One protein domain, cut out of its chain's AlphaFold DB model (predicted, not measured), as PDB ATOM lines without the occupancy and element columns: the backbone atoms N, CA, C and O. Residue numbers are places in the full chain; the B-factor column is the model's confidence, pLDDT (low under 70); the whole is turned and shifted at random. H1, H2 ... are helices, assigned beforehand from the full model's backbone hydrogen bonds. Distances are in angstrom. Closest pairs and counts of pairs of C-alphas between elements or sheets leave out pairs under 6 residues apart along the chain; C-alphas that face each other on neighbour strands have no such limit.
ATOM      1  N   GLU A   2      16.692  31.121  20.437       69.88
ATOM      2  CA  GLU A   2      16.587  31.741  19.099       69.88
ATOM      3  C   GLU A   2      15.752  33.025  19.070       69.88
ATOM      4  O   GLU A   2      16.220  34.068  18.631       69.88
ATOM      5  N   GLN A   3      14.555  32.997  19.663       60.12
ATOM      6  CA  GLN A   3      13.700  34.185  19.784       60.12
ATOM      7  C   GLN A   3      14.383  35.338  20.543       60.12
ATOM      8  O   GLN A   3      14.183  36.503  20.211       60.12
ATOM      9  N   TYR A   4      15.233  35.024  21.528       69.38
ATOM     10  CA  TYR A   4      16.015  36.023  22.260       69.38
ATOM     11  C   TYR A   4      17.096  36.651  21.367       69.38
ATOM     12  O   TYR A   4      17.276  37.866  21.399       69.38
ATOM     13  N   PHE A   5      17.777  35.855  20.537       75.69
ATOM     14  CA  PHE A   5      18.758  36.370  19.578       75.69
ATOM     15  C   PHE A   5      18.109  37.231  18.499       75.69
ATOM     16  O   PHE A   5      18.609  38.324  18.236       75.69
ATOM     17  N   CYS A   6      16.958  36.807  17.970       74.94
ATOM     18  CA  CYS A   6      16.163  37.597  17.031       74.94
ATOM     19  C   CYS A   6      15.723  38.933  17.646       74.94
ATOM     20  O   CYS A   6      15.930  39.983  17.044       74.94
ATOM     21  N   ALA A   7      15.194  38.923  18.874       65.44
ATOM     22  CA  ALA A   7      14.739  40.138  19.554       65.44
ATOM     23  C   ALA A   7      15.883  41.094  19.935       65.44
ATOM     24  O   ALA A   7      15.680  42.303  20.029       65.44
ATOM     25  N   LYS A   8      17.092  40.572  20.181       74.75
ATOM     26  CA  LYS A   8      18.282  41.368  20.529       74.75
ATOM     27  C   LYS A   8      19.167  41.719  19.333       74.75
ATOM     28  O   LYS A   8      20.162  42.410  19.527       74.75
ATOM     29  N   GLY A   9      18.826  41.261  18.126       79.81
ATOM     30  CA  GLY A   9      19.629  41.480  16.922       79.81
ATOM     31  C   GLY A   9      21.026  40.852  16.997       79.81
ATOM     32  O   GLY A   9      21.962  41.351  16.376       79.81
ATOM     33  N   ILE A  10      21.196  39.785  17.784       81.31
ATOM     34  CA  ILE A  10      22.486  39.100  17.919       81.31
ATOM     35  C   ILE A  10      22.638  38.162  16.724       81.31
ATOM     36  O   ILE A  10      22.035  37.092  16.685       81.31
ATOM     37  N   MET A  11      23.439  38.582  15.747       81.00
ATOM     38  CA  MET A  11      23.667  37.834  14.505       81.00
ATOM     39  C   MET A  11      24.991  37.070  14.489       81.00
ATOM     40  O   MET A  11      25.100  36.090  13.762       81.00
ATOM     41  N   ASP A  12      25.962  37.490  15.302       87.44
ATOM     42  CA  ASP A  12      27.289  36.880  15.377       87.44
ATOM     43  C   ASP A  12      27.264  35.521  16.095       87.44
ATOM     44  O   ASP A  12      26.745  35.400  17.208       87.44
ATOM     45  N   ASP A  13      27.847  34.506  15.461       84.06
ATOM     46  CA  ASP A  13      27.843  33.128  15.954       84.06
ATOM     47  C   ASP A  13      28.595  32.990  17.282       84.06
ATOM     48  O   ASP A  13      28.088  32.353  18.209       84.06
ATOM     49  N   ALA A  14      29.753  33.641  17.425       84.25
ATOM     50  CA  ALA A  14      30.525  33.598  18.663       84.25
ATOM     51  C   ALA A  14      29.755  34.257  19.821       84.25
ATOM     52  O   ALA A  14      29.716  33.727  20.934       84.25
ATOM     53  N   ALA A  15      29.075  35.379  19.571       83.81
ATOM     54  CA  ALA A  15      28.211  36.036  20.545       83.81
ATOM     55  C   ALA A  15      26.998  35.172  20.934       83.81
ATOM     56  O   ALA A  15      26.651  35.110  22.119       83.81
ATOM     57  N   LYS A  16      26.373  34.468  19.979       85.38
ATOM     58  CA  LYS A  16      25.274  33.529  20.260       85.38
ATOM     59  C   LYS A  16      25.740  32.377  21.141       85.38
ATOM     60  O   LYS A  16      25.144  32.148  22.194       85.38
ATOM     61  N   VAL A  17      26.821  31.694  20.756       83.06
ATOM     62  CA  VAL A  17      27.383  30.565  21.511       83.06
ATOM     63  C   VAL A  17      27.759  31.005  22.927       83.06
ATOM     64  O   VAL A  17      27.274  30.419  23.893       83.06
ATOM     65  N   ASN A  18      28.513  32.098  23.073       81.88
ATOM     66  CA  ASN A  18      28.893  32.627  24.386       81.88
ATOM     67  C   ASN A  18      27.676  32.971  25.251       81.88
ATOM     68  O   ASN A  18      27.674  32.703  26.449       81.88
ATOM     69  N   THR A  19      26.613  33.511  24.650       79.62
ATOM     70  CA  THR A  19      25.382  33.815  25.384       79.62
ATOM     71  C   THR A  19      24.661  32.553  25.852       79.62
ATOM     72  O   THR A  19      24.165  32.537  26.974       79.62
ATOM     73  N   VAL A  20      24.606  31.488  25.041       80.81
ATOM     74  CA  VAL A  20      24.011  30.204  25.460       80.81
ATOM     75  C   VAL A  20      24.816  29.566  26.593       80.81
ATOM     76  O   VAL A  20      24.231  29.086  27.562       80.81
ATOM     77  N   VAL A  21      26.144  29.610  26.510       79.94
ATOM     78  CA  VAL A  21      27.055  28.977  27.476       79.94
ATOM     79  C   VAL A  21      26.914  29.561  28.885       79.94
ATOM     80  O   VAL A  21      27.091  28.836  29.859       79.94
ATOM     81  N   ILE A  22      26.510  30.829  29.024       77.31
ATOM     82  CA  ILE A  22      26.222  31.452  30.333       77.31
ATOM     83  C   ILE A  22      25.081  30.731  31.077       77.31
ATOM     84  O   ILE A  22      25.025  30.774  32.305       77.31
ATOM     85  N   TYR A  23      24.189  30.050  30.355       75.50
ATOM     86  CA  TYR A  23      23.089  29.279  30.937       75.50
ATOM     87  C   TYR A  23      23.457  27.819  31.230       75.50
ATOM     88  O   TYR A  23      22.645  27.099  31.809       75.50
ATOM     89  N   PHE A  24      24.648  27.356  30.837       76.75
ATOM     90  CA  PHE A  24      25.076  25.990  31.117       76.75
ATOM     91  C   PHE A  24      25.449  25.823  32.586       76.75
ATOM     92  O   PHE A  24      26.088  26.674  33.200       76.75
ATOM     93  N   ILE A  25      25.073  24.671  33.134       64.38
ATOM     94  CA  ILE A  25      25.338  24.293  34.518       64.38
ATOM     95  C   ILE A  25      25.919  22.878  34.534       64.38
ATOM     96  O   ILE A  25      25.643  22.072  33.640       64.38
ATOM     97  N   ASP A  26      26.736  22.590  35.544       71.69
ATOM     98  CA  ASP A  26      27.246  21.258  35.868       71.69
ATOM     99  C   ASP A  26      27.827  20.498  34.657       71.69
ATOM    100  O   ASP A  26      28.863  20.871  34.099       71.69
ATOM    101  N   VAL A  27      27.163  19.416  34.243       66.50
ATOM    102  CA  VAL A  27      27.620  18.496  33.194       66.50
ATOM    103  C   VAL A  27      27.658  19.172  31.820       66.50
ATOM    104  O   VAL A  27      28.596  18.935  31.058       66.50
ATOM    105  N   ALA A  28      26.704  20.061  31.521       73.62
ATOM    106  CA  ALA A  28      26.660  20.793  30.253       73.62
ATOM    107  C   ALA A  28      27.818  21.793  30.126       73.62
ATOM    108  O   ALA A  28      28.432  21.916  29.066       73.62
ATOM    109  N   LEU A  29      28.176  22.451  31.233       76.06
ATOM    110  CA  LEU A  29      29.294  23.392  31.271       76.06
ATOM    111  C   LEU A  29      30.642  22.668  31.114       76.06
ATOM    112  O   LEU A  29      31.500  23.100  30.346       76.06
ATOM    113  N   LEU A  30      30.819  21.529  31.794       74.12
ATOM    114  CA  LEU A  30      32.028  20.701  31.679       74.12
ATOM    115  C   LEU A  30      32.199  20.083  30.287       74.12
ATOM    116  O   LEU A  30      33.323  19.987  29.794       74.12
ATOM    117  N   TRP A  31      31.099  19.659  29.662       83.94
ATOM    118  CA  TRP A  31      31.090  19.184  28.281       83.94
ATOM    119  C   TRP A  31      31.572  20.272  27.318       83.94
ATOM    120  O   TRP A  31      32.457  20.023  26.499       83.94
ATOM    121  N   TRP A  32      31.059  21.492  27.484       82.31
ATOM    122  CA  TRP A  32      31.425  22.623  26.644       82.31
ATOM    123  C   TRP A  32      32.889  23.046  26.805       82.31
ATOM    124  O   TRP A  32      33.582  23.264  25.818       82.31
ATOM    125  N   HIS A  33      33.415  23.067  28.033       80.31
ATOM    126  CA  HIS A  33      34.820  23.415  28.295       80.31
ATOM    127  C   HIS A  33      35.847  22.476  27.641       80.31
ATOM    128  O   HIS A  33      37.020  22.832  27.543       80.31
ATOM    129  N   ARG A  34      35.438  21.275  27.212       78.88
ATOM    130  CA  ARG A  34      36.301  20.320  26.499       78.88
ATOM    131  C   ARG A  34      36.324  20.544  24.982       78.88
ATOM    132  O   ARG A  34      37.075  19.856  24.294       78.88
ATOM    133  N   LYS A  35      35.508  21.463  24.460       74.62
ATOM    134  CA  LYS A  35      35.398  21.786  23.033       74.62
ATOM    135  C   LYS A  35      36.209  23.041  22.685       74.62
ATOM    136  O   LYS A  35      36.497  23.871  23.542       74.62
ATOM    137  N   SER A  36      36.625  23.141  21.421       61.91
ATOM    138  CA  SER A  36      37.363  24.303  20.903       61.91
ATOM    139  C   SER A  36      36.467  25.545  20.863       61.91
ATOM    140  O   SER A  36      35.275  25.437  20.598       61.91
ATOM    141  N   THR A  37      37.043  26.723  21.115       62.50
ATOM    142  CA  THR A  37      36.327  28.000  21.305       62.50
ATOM    143  C   THR A  37      35.790  28.639  20.023       62.50
ATOM    144  O   THR A  37      35.099  29.648  20.112       62.50
ATOM    145  N   ASP A  38      36.106  28.083  18.853       68.56
ATOM    146  CA  ASP A  38      35.715  28.631  17.552       68.56
ATOM    147  C   ASP A  38      34.852  27.619  16.792       68.56
ATOM    148  O   ASP A  38      35.345  26.798  16.018       68.56
ATOM    149  N   VAL A  39      33.556  27.614  17.101       78.25
ATOM    150  CA  VAL A  39      32.560  26.791  16.409       78.25
ATOM    151  C   VAL A  39      31.410  27.666  15.941       78.25
ATOM    152  O   VAL A  39      30.970  28.580  16.644       78.25
ATOM    153  N   ARG A  40      30.898  27.362  14.747       84.81
ATOM    154  CA  ARG A  40      29.701  28.015  14.211       84.81
ATOM    155  C   ARG A  40      28.493  27.666  15.067       84.81
ATOM    156  O   ARG A  40      28.412  26.562  15.613       84.81
ATOM    157  N   TYR A  41      27.524  28.570  15.139       81.75
ATOM    158  CA  TYR A  41      26.360  28.382  16.005       81.75
ATOM    159  C   TYR A  41      25.533  27.146  15.603       81.75
ATOM    160  O   TYR A  41      25.103  26.379  16.460       81.75
ATOM    161  N   GLU A  42      25.413  26.877  14.301       80.81
ATOM    162  CA  GLU A  42      24.761  25.669  13.768       80.81
ATOM    163  C   GLU A  42      25.463  24.372  14.209       80.81
ATOM    164  O   GLU A  42      24.824  23.376  14.552       80.81
ATOM    165  N   GLU A  43      26.797  24.375  14.208       82.94
ATOM    166  CA  GLU A  43      27.604  23.218  14.596       82.94
ATOM    167  C   GLU A  43      27.527  22.976  16.103       82.94
ATOM    168  O   GLU A  43      27.327  21.838  16.531       82.94
ATOM    169  N   PHE A  44      27.566  24.053  16.888       83.12
ATOM    170  CA  PHE A  44      27.283  24.031  18.318       83.12
ATOM    171  C   PHE A  44      25.913  23.412  18.620       83.12
ATOM    172  O   PHE A  44      25.818  22.509  19.447       83.12
ATOM    173  N   GLN A  45      24.855  23.853  17.931       78.50
ATOM    174  CA  GLN A  45      23.505  23.321  18.126       78.50
ATOM    175  C   GLN A  45      23.420  21.835  17.801       78.50
ATOM    176  O   GLN A  45      22.799  21.081  18.549       78.50
ATOM    177  N   ARG A  46      24.045  21.406  16.701       77.06
ATOM    178  CA  ARG A  46      24.071  20.000  16.301       77.06
ATOM    179  C   ARG A  46      24.774  19.143  17.348       77.06
ATOM    180  O   ARG A  46      24.190  18.172  17.809       77.06
ATOM    181  N   GLU A  47      25.984  19.514  17.764       80.75
ATOM    182  CA  GLU A  47      26.720  18.752  18.778       80.75
ATOM    183  C   GLU A  47      26.010  18.745  20.135       80.75
ATOM    184  O   GLU A  47      25.966  17.711  20.800       80.75
ATOM    185  N   PHE A  48      25.433  19.883  20.535       79.81
ATOM    186  CA  PHE A  48      24.666  19.999  21.772       79.81
ATOM    187  C   PHE A  48      23.444  19.078  21.753       79.81
ATOM    188  O   PHE A  48      23.220  18.337  22.711       79.81
ATOM    189  N   LYS A  49      22.696  19.058  20.641       74.19
ATOM    190  CA  LYS A  49      21.585  18.121  20.440       74.19
ATOM    191  C   LYS A  49      22.079  16.678  20.483       74.19
ATOM    192  O   LYS A  49      21.587  15.921  21.295       74.19
ATOM    193  N   THR A  50      23.117  16.303  19.740       73.25
ATOM    194  CA  THR A  50      23.641  14.923  19.762       73.25
ATOM    195  C   THR A  50      24.053  14.444  21.162       73.25
ATOM    196  O   THR A  50      23.983  13.251  21.440       73.25
ATOM    197  N   GLN A  51      24.498  15.343  22.044       73.94
ATOM    198  CA  GLN A  51      25.047  14.986  23.356       73.94
ATOM    199  C   GLN A  51      24.014  14.990  24.486       73.94
ATOM    200  O   GLN A  51      24.110  14.162  25.388       73.94
ATOM    201  N   PHE A  52      23.033  15.896  24.444       70.81
ATOM    202  CA  PHE A  52      22.016  16.038  25.498       70.81
ATOM    203  C   PHE A  52      20.597  15.671  25.046       70.81
ATOM    204  O   PHE A  52      19.729  15.471  25.887       70.81
ATOM    205  N   TYR A  53      20.384  15.557  23.737       62.88
ATOM    206  CA  TYR A  53      19.140  15.148  23.076       62.88
ATOM    207  C   TYR A  53      19.441  14.135  21.958       62.88
ATOM    208  O   TYR A  53      19.223  14.416  20.774       62.88
ATOM    209  N   PRO A  54      20.061  12.998  22.301       58.34
ATOM    210  CA  PRO A  54      20.479  12.031  21.303       58.34
ATOM    211  C   PRO A  54      19.265  11.463  20.563       58.34
ATOM    212  O   PRO A  54      18.208  11.265  21.142       58.34
TER     213      PRO A  54
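This is residues 2 to 54 of the 326 residues of the protein "Reverse transcriptase" of Gossypium australe (UniProt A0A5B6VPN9). What shape do the parts make? Three short helices, H4, H2 and H3, stand at the corners of a loose triangle with few contacts, H2 meeting the first residues of H4 and H3 set across a gap from H4. A fourth, H1, sits beyond H2 at one end, away from H3 and H4. What is the make-up? The printed part has 53 residues with four named helices, in the order H1, H2, H3, H4, and no named strand, and its class is all helix. How large is it? It is compact, with a radius of gyration of the C-alphas of 11.1 A, and spans 29 by 19 by 19 A.

Where is the longest helix? H4 is residues 41 to 52, 16.2 A from C-alpha 41 at (26.360, 28.382, 16.005) to C-alpha 52 at (22.016, 16.038, 25.498). Where are the others? H2 is residues 13 to 21, 12.3 A long, and H3 is residues 26 to 33, 10.9 A. H1 is residues 2 to 8, 9.9 A, beginning at C-alpha 2 at (16.587, 31.741, 19.099).

What does H4 meet? With residues 41 to 44 alone it touches H2, at a shallow tilt of 30 degrees, the same way; the closest C-alphas, of Asp 13 and Tyr 41, are 5.0 A apart. H3 and H4 are near each other, their closest C-alphas 8.2 A apart. What is beside H2? H3 is close but not clearly touching, C-alphas 21 and 29 being closest at 7.1 A, at a shallow tilt of 26 degrees, opposite ways. H1 is also close but not clearly touching, C-alphas 5 and 16 being closest at 7.1 A, at a steep tilt of 68 degrees, only just short of perpendicular, opposite ways. H1 is apart from H3 and H4. Are the helix backbones complete? In H1, H2, H3 and H4 every O i to N i+4 pair is within hydrogen-bond range.

How far does it reach? The two C-alphas farthest apart, of Ala 7 and Arg 34, are 30.1 A apart. How is it linked? The printed part has no cut; the links H1 to H2 and H2 to H3 are tight, and H3 to H4 is short. Where is confidence low? The mean pLDDT of the printed part is 76.1, and it is under 70 at residues 2 to 4, 7, 25, 27, 36 to 38, and 53 to 54.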